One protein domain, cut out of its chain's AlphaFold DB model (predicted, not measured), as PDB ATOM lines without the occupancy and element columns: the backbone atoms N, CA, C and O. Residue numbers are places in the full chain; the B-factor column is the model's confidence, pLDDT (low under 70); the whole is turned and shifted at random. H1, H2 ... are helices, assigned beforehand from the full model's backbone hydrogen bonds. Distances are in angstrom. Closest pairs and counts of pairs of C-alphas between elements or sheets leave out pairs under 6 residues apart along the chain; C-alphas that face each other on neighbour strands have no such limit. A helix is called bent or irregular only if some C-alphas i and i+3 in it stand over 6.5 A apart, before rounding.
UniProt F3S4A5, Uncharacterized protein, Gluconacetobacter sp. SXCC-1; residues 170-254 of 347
ATOM      1  N   ASP A 170     -33.145 -23.292 -17.929       88.00
ATOM      2  CA  ASP A 170     -33.585 -22.783 -16.629       88.00
ATOM      3  C   ASP A 170     -32.448 -22.110 -15.842       88.00
ATOM      4  O   ASP A 170     -32.671 -21.085 -15.202       88.00
ATOM      5  N   GLU A 171     -31.212 -22.610 -15.961       90.81
ATOM      6  CA  GLU A 171     -30.008 -21.978 -15.396       90.81
ATOM      7  C   GLU A 171     -29.759 -20.604 -16.029       90.81
ATOM      8  O   GLU A 171     -29.630 -19.600 -15.325       90.81
ATOM      9  N   ILE A 172     -29.744 -20.540 -17.368       88.31
ATOM     10  CA  ILE A 172     -29.546 -19.287 -18.110       88.31
ATOM     11  C   ILE A 172     -30.714 -18.324 -17.835       88.31
ATOM     12  O   ILE A 172     -30.501 -17.124 -17.658       88.31
ATOM     13  N   ALA A 173     -31.949 -18.829 -17.769       89.75
ATOM     14  CA  ALA A 173     -33.133 -18.030 -17.482       89.75
ATOM     15  C   ALA A 173     -33.085 -17.453 -16.063       89.75
ATOM     16  O   ALA A 173     -33.345 -16.264 -15.904       89.75
ATOM     17  N   ALA A 174     -32.692 -18.232 -15.049       91.06
ATOM     18  CA  ALA A 174     -32.504 -17.747 -13.682       91.06
ATOM     19  C   ALA A 174     -31.382 -16.693 -13.593       91.06
ATOM     20  O   ALA A 174     -31.564 -15.651 -12.958       91.06
ATOM     21  N   GLU A 175     -30.260 -16.905 -14.293       91.94
ATOM     22  CA  GLU A 175     -29.164 -15.931 -14.403       91.94
ATOM     23  C   GLU A 175     -29.653 -14.597 -15.005       91.94
ATOM     24  O   GLU A 175     -29.339 -13.517 -14.497       91.94
ATOM     25  N   CYS A 176     -30.469 -14.659 -16.064       89.19
ATOM     26  CA  CYS A 176     -31.017 -13.482 -16.741       89.19
ATOM     27  C   CYS A 176     -32.128 -12.791 -15.929       89.19
ATOM     28  O   CYS A 176     -32.142 -11.563 -15.825       89.19
ATOM     29  N   GLN A 177     -33.017 -13.561 -15.288       91.56
ATOM     30  CA  GLN A 177     -34.039 -13.045 -14.371       91.56
ATOM     31  C   GLN A 177     -33.396 -12.297 -13.203       91.56
ATOM     32  O   GLN A 177     -33.824 -11.185 -12.895       91.56
ATOM     33  N   SER A 178     -32.352 -12.853 -12.582       92.88
ATOM     34  CA  SER A 178     -31.657 -12.237 -11.443       92.88
ATOM     35  C   SER A 178     -31.173 -10.812 -11.762       92.88
ATOM     36  O   SER A 178     -31.507  -9.868 -11.043       92.88
ATOM     37  N   LYS A 179     -30.512 -10.624 -12.917       90.75
ATOM     38  CA  LYS A 179     -29.999  -9.320 -13.389       90.75
ATOM     39  C   LYS A 179     -31.088  -8.248 -13.546       90.75
ATOM     40  O   LYS A 179     -30.830  -7.071 -13.305       90.75
ATOM     41  N   ILE A 180     -32.308  -8.639 -13.925       92.56
ATOM     42  CA  ILE A 180     -33.405  -7.714 -14.270       92.56
ATOM     43  C   ILE A 180     -34.467  -7.587 -13.162       92.56
ATOM     44  O   ILE A 180     -35.191  -6.589 -13.117       92.56
ATOM     45  N   THR A 181     -34.550  -8.537 -12.225       93.12
ATOM     46  CA  THR A 181     -35.615  -8.612 -11.201       93.12
ATOM     47  C   THR A 181     -35.746  -7.330 -10.374       93.12
ATOM     48  O   THR A 181     -36.865  -6.886 -10.114       93.12
ATOM     49  N   SER A 182     -34.640  -6.670 -10.015       93.12
ATOM     50  CA  SER A 182     -34.672  -5.389  -9.288       93.12
ATOM     51  C   SER A 182     -35.363  -4.275 -10.097       93.12
ATOM     52  O   SER A 182     -36.276  -3.608  -9.607       93.12
ATOM     53  N   ALA A 183     -35.019  -4.130 -11.382       90.94
ATOM     54  CA  ALA A 183     -35.640  -3.140 -12.265       90.94
ATOM     55  C   ALA A 183     -37.112  -3.477 -12.577       90.94
ATOM     56  O   ALA A 183     -37.968  -2.590 -12.578       90.94
ATOM     57  N   TYR A 184     -37.432  -4.757 -12.790       92.19
ATOM     58  CA  TYR A 184     -38.796  -5.211 -13.078       92.19
ATOM     59  C   TYR A 184     -39.732  -5.089 -11.864       92.19
ATOM     60  O   TYR A 184     -40.874  -4.653 -12.012       92.19
ATOM     61  N   THR A 185     -39.262  -5.396 -10.650       91.75
ATOM     62  CA  THR A 185     -40.053  -5.192  -9.420       91.75
ATOM     63  C   THR A 185     -40.234  -3.707  -9.097       91.75
ATOM     64  O   THR A 185     -41.326  -3.305  -8.697       91.75
ATOM     65  N   ALA A 186     -39.225  -2.863  -9.351       89.88
ATOM     66  CA  ALA A 186     -39.366  -1.408  -9.265       89.88
ATOM     67  C   ALA A 186     -40.351  -0.837 -10.306       89.88
ATOM     68  O   ALA A 186     -41.044   0.137 -10.011       89.88
ATOM     69  N   TYR A 187     -40.454  -1.445 -11.496       90.56
ATOM     70  CA  TYR A 187     -41.514  -1.143 -12.463       90.56
ATOM     71  C   TYR A 187     -42.893  -1.601 -11.966       90.56
ATOM     72  O   TYR A 187     -43.809  -0.783 -11.939       90.56
ATOM     73  N   ARG A 188     -43.056  -2.857 -11.523       90.19
ATOM     74  CA  ARG A 188     -44.353  -3.397 -11.061       90.19
ATOM     75  C   ARG A 188     -44.952  -2.578  -9.914       90.19
ATOM     76  O   ARG A 188     -46.090  -2.139 -10.036       90.19
ATOM     77  N   LYS A 189     -44.140  -2.217  -8.915       89.19
ATOM     78  CA  LYS A 189     -44.536  -1.310  -7.819       89.19
ATOM     79  C   LYS A 189     -44.943   0.098  -8.269       89.19
ATOM     80  O   LYS A 189     -45.588   0.812  -7.512       89.19
ATOM     81  N   ALA A 190     -44.549   0.534  -9.468       87.00
ATOM     82  CA  ALA A 190     -45.021   1.787 -10.056       87.00
ATOM     83  C   ALA A 190     -46.274   1.589 -10.931       87.00
ATOM     84  O   ALA A 190     -47.108   2.489 -11.004       87.00
ATOM     85  N   ASP A 191     -46.410   0.419 -11.559       85.44
ATOM     86  CA  ASP A 191     -47.539   0.002 -12.399       85.44
ATOM     87  C   ASP A 191     -48.823  -0.238 -11.581       85.44
ATOM     88  O   ASP A 191     -49.915   0.084 -12.040       85.44
ATOM     89  N   GLU A 192     -48.682  -0.715 -10.338       83.75
ATOM     90  CA  GLU A 192     -49.761  -0.900  -9.346       83.75
ATOM     91  C   GLU A 192     -50.577   0.382  -9.078       83.75
ATOM     92  O   GLU A 192     -51.777   0.310  -8.827       83.75
ATOM     93  N   TRP A 193     -49.956   1.561  -9.198       76.38
ATOM     94  CA  TRP A 193     -50.611   2.871  -9.030       76.38
ATOM     95  C   TRP A 193     -51.221   3.413 -10.340       76.38
ATOM     96  O   TRP A 193     -51.655   4.565 -10.412       76.38
ATOM     97  N   GLY A 194     -51.253   2.591 -11.392       74.69
ATOM     98  CA  GLY A 194     -51.924   2.881 -12.653       74.69
ATOM     99  C   GLY A 194     -51.291   4.006 -13.478       74.69
ATOM    100  O   GLY A 194     -50.120   4.365 -13.343       74.69
ATOM    101  N   PHE A 195     -52.083   4.562 -14.398       68.00
ATOM    102  CA  PHE A 195     -51.616   5.563 -15.365       68.00
ATOM    103  C   PHE A 195     -51.289   6.933 -14.747       68.00
ATOM    104  O   PHE A 195     -50.550   7.701 -15.358       68.00
ATOM    105  N   LEU A 196     -51.808   7.227 -13.549       69.75
ATOM    106  CA  LEU A 196     -51.600   8.495 -12.842       69.75
ATOM    107  C   LEU A 196     -50.219   8.605 -12.177       69.75
ATOM    108  O   LEU A 196     -49.850   9.684 -11.722       69.75
ATOM    109  N   ASN A 197     -49.443   7.519 -12.113       80.31
ATOM    110  CA  ASN A 197     -48.133   7.530 -11.474       80.31
ATOM    111  C   ASN A 197     -47.035   8.084 -12.413       80.31
ATOM    112  O   ASN A 197     -46.615   7.370 -13.334       80.31
ATOM    113  N   PRO A 198     -46.476   9.292 -12.174       78.38
ATOM    114  CA  PRO A 198     -45.431   9.859 -13.033       78.38
ATOM    115  C   PRO A 198     -44.152   9.005 -13.042       78.38
ATOM    116  O   PRO A 198     -43.430   8.956 -14.042       78.38
ATOM    117  N   TRP A 199     -43.891   8.253 -11.966       84.69
ATOM    118  CA  TRP A 199     -42.738   7.363 -11.872       84.69
ATOM    119  C   TRP A 199     -42.831   6.154 -12.809       84.69
ATOM    120  O   TRP A 199     -41.793   5.593 -13.151       84.69
ATOM    121  N   ARG A 200     -44.024   5.771 -13.291       85.31
ATOM    122  CA  ARG A 200     -44.224   4.622 -14.197       85.31
ATOM    123  C   ARG A 200     -43.407   4.748 -15.487       85.31
ATOM    124  O   ARG A 200     -42.760   3.788 -15.907       85.31
ATOM    125  N   ILE A 201     -43.364   5.946 -16.076       86.06
ATOM    126  CA  ILE A 201     -42.578   6.231 -17.290       86.06
ATOM    127  C   ILE A 201     -41.073   6.163 -16.990       86.06
ATOM    128  O   ILE A 201     -40.316   5.580 -17.769       86.06
ATOM    129  N   LEU A 202     -40.631   6.699 -15.845       88.81
ATOM    130  CA  LEU A 202     -39.222   6.650 -15.444       88.81
ATOM    131  C   LEU A 202     -38.766   5.215 -15.140       88.81
ATOM    132  O   LEU A 202     -37.710   4.801 -15.614       88.81
ATOM    133  N   ARG A 203     -39.566   4.431 -14.407       90.06
ATOM    134  CA  ARG A 203     -39.259   3.026 -14.095       90.06
ATOM    135  C   ARG A 203     -39.254   2.147 -15.343       90.06
ATOM    136  O   ARG A 203     -38.381   1.295 -15.458       90.06
ATOM    137  N   ARG A 204     -40.132   2.399 -16.326       89.81
ATOM    138  CA  ARG A 204     -40.057   1.730 -17.638       89.81
ATOM    139  C   ARG A 204     -38.741   2.043 -18.360       89.81
ATOM    140  O   ARG A 204     -38.076   1.116 -18.804       89.81
ATOM    141  N   ARG A 205     -38.313   3.313 -18.401       89.50
ATOM    142  CA  ARG A 205     -37.004   3.698 -18.972       89.50
ATOM    143  C   ARG A 205     -35.822   3.066 -18.225       89.50
ATOM    144  O   ARG A 205     -34.839   2.701 -18.859       89.50
ATOM    145  N   GLN A 206     -35.914   2.905 -16.904       90.94
ATOM    146  CA  GLN A 206     -34.903   2.196 -16.106       90.94
ATOM    147  C   GLN A 206     -34.882   0.687 -16.393       90.94
ATOM    148  O   GLN A 206     -33.805   0.100 -16.427       90.94
ATOM    149  N   LEU A 207     -36.037   0.065 -16.663       91.44
ATOM    150  CA  LEU A 207     -36.114  -1.326 -17.120       91.44
ATOM    151  C   LEU A 207     -35.497  -1.492 -18.521       91.44
ATOM    152  O   LEU A 207     -34.657  -2.367 -18.698       91.44
ATOM    153  N   ASP A 208     -35.822  -0.617 -19.480       91.31
ATOM    154  CA  ASP A 208     -35.170  -0.592 -20.803       91.31
ATOM    155  C   ASP A 208     -33.641  -0.403 -20.690       91.31
ATOM    156  O   ASP A 208     -32.876  -1.074 -21.384       91.31
ATOM    157  N   ALA A 209     -33.175   0.465 -19.784       90.69
ATOM    158  CA  ALA A 209     -31.749   0.662 -19.525       90.69
ATOM    159  C   ALA A 209     -31.078  -0.576 -18.900       90.69
ATOM    160  O   ALA A 209     -29.967  -0.919 -19.294       90.69
ATOM    161  N   ALA A 210     -31.745  -1.276 -17.974       90.06
ATOM    162  CA  ALA A 210     -31.230  -2.505 -17.364       90.06
ATOM    163  C   ALA A 210     -31.139  -3.670 -18.368       90.06
ATOM    164  O   ALA A 210     -30.167  -4.426 -18.347       90.06
ATOM    165  N   LEU A 211     -32.113  -3.788 -19.281       90.81
ATOM    166  CA  LEU A 211     -32.094  -4.769 -20.374       90.81
ATOM    167  C   LEU A 211     -30.906  -4.527 -21.319       90.81
ATOM    168  O   LEU A 211     -30.168  -5.464 -21.624       90.81
ATOM    169  N   LYS A 212     -30.663  -3.266 -21.704       90.56
ATOM    170  CA  LYS A 212     -29.499  -2.871 -22.519       90.56
ATOM    171  C   LYS A 212     -28.168  -3.070 -21.796       90.56
ATOM    172  O   LYS A 212     -27.247  -3.640 -22.366       90.56
ATOM    173  N   ALA A 213     -28.074  -2.687 -20.522       89.00
ATOM    174  CA  ALA A 213     -26.882  -2.925 -19.703       89.00
ATOM    175  C   ALA A 213     -26.573  -4.425 -19.507       89.00
ATOM    176  O   ALA A 213     -25.429  -4.784 -19.246       89.00
ATOM    177  N   SER A 214     -27.576  -5.296 -19.667       87.12
ATOM    178  CA  SER A 214     -27.426  -6.759 -19.641       87.12
ATOM    179  C   SER A 214     -27.157  -7.380 -21.025       87.12
ATOM    180  O   SER A 214     -26.986  -8.594 -21.110       87.12
ATOM    181  N   GLY A 215     -27.128  -6.584 -22.103       84.25
ATOM    182  CA  GLY A 215     -26.933  -7.052 -23.484       84.25
ATOM    183  C   GLY A 215     -28.132  -7.793 -24.090       84.25
ATOM    184  O   GLY A 215     -27.965  -8.582 -25.020       84.25
ATOM    185  N   PHE A 216     -29.343  -7.599 -23.552       87.00
ATOM    186  CA  PHE A 216     -30.554  -8.292 -24.020       87.00
ATOM    187  C   PHE A 216     -31.234  -7.593 -25.212       87.00
ATOM    188  O   PHE A 216     -32.150  -8.146 -25.821       87.00
ATOM    189  N   ASP A 217     -30.746  -6.417 -25.607       78.44
ATOM    190  CA  ASP A 217     -31.084  -5.768 -26.875       78.44
ATOM    191  C   ASP A 217     -30.573  -6.558 -28.091       78.44
ATOM    192  O   ASP A 217     -31.282  -6.661 -29.087       78.44
ATOM    193  N   ALA A 218     -29.436  -7.255 -27.972       77.56
ATOM    194  CA  ALA A 218     -28.953  -8.248 -28.949       77.56
ATOM    195  C   ALA A 218     -29.818  -9.536 -29.041       77.56
ATOM    196  O   ALA A 218     -29.403 -10.541 -29.636       77.56
ATOM    197  N   HIS A 219     -30.990  -9.518 -28.400       81.81
ATOM    198  CA  HIS A 219     -32.023 -10.553 -28.360       81.81
ATOM    199  C   HIS A 219     -33.440  -9.943 -28.526       81.81
ATOM    200  O   HIS A 219     -34.422 -10.548 -28.099       81.81
ATOM    201  N   ASP A 220     -33.543  -8.731 -29.091       80.56
ATOM    202  CA  ASP A 220     -34.778  -7.956 -29.331       80.56
ATOM    203  C   ASP A 220     -35.635  -7.655 -28.077       80.56
ATOM    204  O   ASP A 220     -36.776  -7.177 -28.167       80.56
ATOM    205  N   MET A 221     -35.091  -7.874 -26.874       86.25
ATOM    206  CA  MET A 221     -35.813  -7.632 -25.628       86.25
ATOM    207  C   MET A 221     -35.798  -6.159 -25.235       86.25
ATOM    208  O   MET A 221     -34.763  -5.540 -24.996       86.25
ATOM    209  N   ASN A 222     -37.002  -5.625 -25.074       88.88
ATOM    210  CA  ASN A 222     -37.281  -4.296 -24.550       88.88
ATOM    211  C   ASN A 222     -38.348  -4.396 -23.446       88.88
ATOM    212  O   ASN A 222     -39.022  -5.424 -23.301       88.88
ATOM    213  N   ALA A 223     -38.539  -3.323 -22.681       88.06
ATOM    214  CA  ALA A 223     -39.467  -3.319 -21.558       88.06
ATOM    215  C   ALA A 223     -40.911  -3.629 -21.980       88.06
ATOM    216  O   ALA A 223     -41.622  -4.261 -21.210       88.06
ATOM    217  N   ALA A 224     -41.362  -3.254 -23.185       87.62
ATOM    218  CA  ALA A 224     -42.725  -3.566 -23.624       87.62
ATOM    219  C   ALA A 224     -42.938  -5.077 -23.813       87.62
ATOM    220  O   ALA A 224     -43.971  -5.593 -23.390       87.62
ATOM    221  N   THR A 225     -41.952  -5.794 -24.365       87.88
ATOM    222  CA  THR A 225     -41.977  -7.264 -24.445       87.88
ATOM    223  C   THR A 225     -41.988  -7.883 -23.044       87.88
ATOM    224  O   THR A 225     -42.870  -8.678 -22.734       87.88
ATOM    225  N   VAL A 226     -41.087  -7.456 -22.150       90.12
ATOM    226  CA  VAL A 226     -40.994  -7.983 -20.770       90.12
ATOM    227  C   VAL A 226     -42.252  -7.690 -19.934       90.12
ATOM    228  O   VAL A 226     -42.629  -8.493 -19.082       90.12
ATOM    229  N   ILE A 227     -42.928  -6.562 -20.174       89.38
ATOM    230  CA  ILE A 227     -44.195  -6.204 -19.517       89.38
ATOM    231  C   ILE A 227     -45.365  -7.039 -20.064       89.38
ATOM    232  O   ILE A 227     -46.227  -7.433 -19.281       89.38
ATOM    233  N   ARG A 228     -45.387  -7.326 -21.376       89.62
ATOM    234  CA  ARG A 228     -46.452  -8.091 -22.050       89.62
ATOM    235  C   ARG A 228     -46.381  -9.592 -21.755       89.62
ATOM    236  O   ARG A 228     -47.384 -10.163 -21.349       89.62
ATOM    237  N   GLU A 229     -45.214 -10.208 -21.941       88.12
ATOM    238  CA  GLU A 229     -45.005 -11.652 -21.714       88.12
ATOM    239  C   GLU A 229     -44.816 -11.992 -20.222       88.12
ATOM    240  O   GLU A 229     -45.004 -13.130 -19.794       88.12
ATOM    241  N   GLY A 230     -44.412 -11.004 -19.417       90.00
ATOM    242  CA  GLY A 230     -43.938 -11.203 -18.051       90.00
ATOM    243  C   GLY A 230     -42.465 -11.624 -17.989       90.00
ATOM    244  O   GLY A 230     -41.927 -12.271 -18.890       90.00
ATOM    245  N   LEU A 231     -41.796 -11.260 -16.887       89.62
ATOM    246  CA  LEU A 231     -40.356 -11.486 -16.712       89.62
ATOM    247  C   LEU A 231     -39.910 -12.952 -16.910       89.62
ATOM    248  O   LEU A 231     -38.917 -13.139 -17.612       89.62
ATOM    249  N   PRO A 232     -40.590 -13.990 -16.370       90.75
ATOM    250  CA  PRO A 232     -40.126 -15.366 -16.541       90.75
ATOM    251  C   PRO A 232     -40.103 -15.796 -18.012       90.75
ATOM    252  O   PRO A 232     -39.062 -16.227 -18.502       90.75
ATOM    253  N   ALA A 233     -41.207 -15.596 -18.741       90.06
ATOM    254  CA  ALA A 233     -41.330 -15.992 -20.142       90.06
ATOM    255  C   ALA A 233     -40.342 -15.240 -21.051       90.06
ATOM    256  O   ALA A 233     -39.666 -15.862 -21.872       90.06
ATOM    257  N   ALA A 234     -40.191 -13.925 -20.862       89.44
ATOM    258  CA  ALA A 234     -39.235 -13.126 -21.630       89.44
ATOM    259  C   ALA A 234     -37.777 -13.565 -21.391       89.44
ATOM    260  O   ALA A 234     -36.983 -13.634 -22.328       89.44
ATOM    261  N   MET A 235     -37.407 -13.919 -20.155       92.62
ATOM    262  CA  MET A 235     -36.056 -14.411 -19.862       92.62
ATOM    263  C   MET A 235     -35.833 -15.848 -20.353       92.62
ATOM    264  O   MET A 235     -34.719 -16.172 -20.761       92.62
ATOM    265  N   THR A 236     -36.874 -16.685 -20.425       92.56
ATOM    266  CA  THR A 236     -36.804 -17.991 -21.104       92.56
ATOM    267  C   THR A 236     -36.570 -17.840 -22.612       92.56
ATOM    268  O   THR A 236     -35.790 -18.603 -23.179       92.56
ATOM    269  N   GLN A 237     -37.153 -16.829 -23.271       89.69
ATOM    270  CA  GLN A 237     -36.866 -16.522 -24.685       89.69
ATOM    271  C   GLN A 237     -35.397 -16.103 -24.890       89.69
ATOM    272  O   GLN A 237     -34.727 -16.607 -25.794       89.69
ATOM    273  N   VAL A 238     -34.849 -15.253 -24.007       91.00
ATOM    274  CA  VAL A 238     -33.411 -14.909 -24.007       91.00
ATOM    275  C   VAL A 238     -32.550 -16.156 -23.796       91.00
ATOM    276  O   VAL A 238     -31.617 -16.388 -24.564       91.00
ATOM    277  N   ALA A 239     -32.889 -16.998 -22.818       91.31
ATOM    278  CA  ALA A 239     -32.169 -18.233 -22.521       91.31
ATOM    279  C   ALA A 239     -32.157 -19.215 -23.703       91.31
ATOM    280  O   ALA A 239     -31.101 -19.744 -24.045       91.31
ATOM    281  N   GLN A 240     -33.286 -19.398 -24.395       91.25
ATOM    282  CA  GLN A 240     -33.369 -20.192 -25.628       91.25
ATOM    283  C   GLN A 240     -32.465 -19.629 -26.736       91.25
ATOM    284  O   GLN A 240     -31.774 -20.386 -27.421       91.25
ATOM    285  N   ALA A 241     -32.421 -18.304 -26.896       89.06
ATOM    286  CA  ALA A 241     -31.586 -17.635 -27.892       89.06
ATOM    287  C   ALA A 241     -30.085 -17.586 -27.523       89.06
ATOM    288  O   ALA A 241     -29.241 -17.437 -28.408       89.06
ATOM    289  N   ILE A 242     -29.725 -17.718 -26.242       87.94
ATOM    290  CA  ILE A 242     -28.341 -17.952 -25.794       87.94
ATOM    291  C   ILE A 242     -27.971 -19.419 -26.032       87.94
ATOM    292  O   ILE A 242     -26.971 -19.701 -26.695       87.94
ATOM    293  N   GLN A 243     -28.811 -20.360 -25.593       90.06
ATOM    294  CA  GLN A 243     -28.565 -21.793 -25.753       90.06
ATOM    295  C   GLN A 243     -28.513 -22.212 -27.234       90.06
ATOM    296  O   GLN A 243     -27.772 -23.125 -27.584       90.06
ATOM    297  N   SER A 244     -29.233 -21.544 -28.144       86.12
ATOM    298  CA  SER A 244     -29.111 -21.802 -29.587       86.12
ATOM    299  C   SER A 244     -27.737 -21.395 -30.143       86.12
ATOM    300  O   SER A 244     -27.179 -22.119 -30.972       86.12
ATOM    301  N   LYS A 245     -27.142 -20.303 -29.635       87.62
ATOM    302  CA  LYS A 245     -25.763 -19.880 -29.941       87.62
ATOM    303  C   LYS A 245     -24.740 -20.862 -29.340       87.62
ATOM    304  O   LYS A 245     -23.801 -21.241 -30.038       87.62
ATOM    305  N   GLU A 246     -24.943 -21.332 -28.104       86.69
ATOM    306  CA  GLU A 246     -24.118 -22.385 -27.470       86.69
ATOM    307  C   GLU A 246     -24.184 -23.708 -28.268       86.69
ATOM    308  O   GLU A 246     -23.154 -24.252 -28.666       86.69
ATOM    309  N   ARG A 247     -25.388 -24.174 -28.628       85.12
ATOM    310  CA  ARG A 247     -25.616 -25.369 -29.464       85.12
ATOM    311  C   ARG A 247     -25.026 -25.248 -30.874       85.12
ATOM    312  O   ARG A 247     -24.583 -26.256 -31.418       85.12
ATOM    313  N   LYS A 248     -24.996 -24.052 -31.481       87.12
ATOM    314  CA  LYS A 248     -24.324 -23.841 -32.779       87.12
ATOM    315  C   LYS A 248     -22.818 -24.089 -32.656       87.12
ATOM    316  O   LYS A 248     -22.284 -24.853 -33.454       87.12
ATOM    317  N   LYS A 249     -22.178 -23.542 -31.615       84.62
ATOM    318  CA  LYS A 249     -20.760 -23.796 -31.312       84.62
ATOM    319  C   LYS A 249     -20.489 -25.275 -31.024       84.62
ATOM    320  O   LYS A 249     -19.488 -25.799 -31.495       84.62
ATOM    321  N   HIS A 250     -21.390 -25.968 -30.323       84.69
ATOM    322  CA  HIS A 250     -21.272 -27.416 -30.106       84.69
ATOM    323  C   HIS A 250     -21.306 -28.203 -31.423       84.69
ATOM    324  O   HIS A 250     -20.441 -29.037 -31.650       84.69
ATOM    325  N   ARG A 251     -22.212 -27.865 -32.350       84.88
ATOM    326  CA  ARG A 251     -22.248 -28.464 -33.701       84.88
ATOM    327  C   ARG A 251     -21.037 -28.124 -34.567       84.88
ATOM    328  O   ARG A 251     -20.738 -28.848 -35.509       84.88
ATOM    329  N   GLU A 252     -20.371 -27.006 -34.302       86.69
ATOM    330  CA  GLU A 252     -19.118 -26.627 -34.964       86.69
ATOM    331  C   GLU A 252     -17.930 -27.408 -34.369       86.69
ATOM    332  O   GLU A 252     -17.064 -27.857 -35.115       86.69
ATOM    333  N   TRP A 253     -17.949 -27.689 -33.061       85.69
ATOM    334  CA  TRP A 253     -17.003 -28.574 -32.366       85.69
ATOM    335  C   TRP A 253     -17.175 -30.064 -32.741       85.69
ATOM    336  O   TRP A 253     -16.192 -30.728 -33.052       85.69
ATOM    337  N   GLU A 254     -18.411 -30.570 -32.858       82.75
ATOM    338  CA  GLU A 254     -18.753 -31.907 -33.403       82.75
ATOM    339  C   GLU A 254     -18.260 -32.122 -34.851       82.75
ATOM    340  O   GLU A 254     -18.179 -33.251 -35.341       82.75
TER     341      GLU A 254
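What this domain is: This is residues 170 to 254 of the 347 residues of an uncharacterized protein of Gluconacetobacter sp. SXCC-1 (UniProt F3S4A5). A helical hairpin, H1b with H2, makes one end; H5 crosses H1a, and residues 244 to 254, of which 244 to 253 belong to H5, stick out beyond the body. Short H4 lies across H2. The printed part has 85 residues, with five named helices in the order H1 to H5 and no named strand; its class is all helix, 71 of the 85 residues being in helices, and it is only just loose, close to compact, with a radius of gyration of the C-alphas of 14.6 A and spans of 56 by 19 by 18 A.

Where its parts are: H1, residues 170 to 191, begins at C-alpha 170 (-33.585, -22.783, -16.629). Assigned as one helix by its hydrogen bonds, it is bent, C-alphas 179 and 182 being 7.4 A apart, into H1a, 170 to 179, and H1b, 182 to 191. H2 is 199 to 213, H3 216 to 219, H4 223 to 229. H5, 231 to 253, 32.9 A, ends at C-alpha 253 (-17.003, -28.574, -32.366).

How they stand to each other: H1a touches H5 at a steep tilt of 55 degrees, closest C-alphas Ala 173 and Ala 239, 5.1 A. H1b and H2 form a hairpin, closest C-alphas Tyr 187 and Arg 203, 5.0 A. Every O i to N i+4 pair is within hydrogen-bond range in H1a, H2 and H4, 5 of 6 in H1b, 18 of 19 in H5; H3 is too short for one.

The domain as a whole: The printed part has no cut and no long link. Residues 195 to 196 have pLDDT under 70.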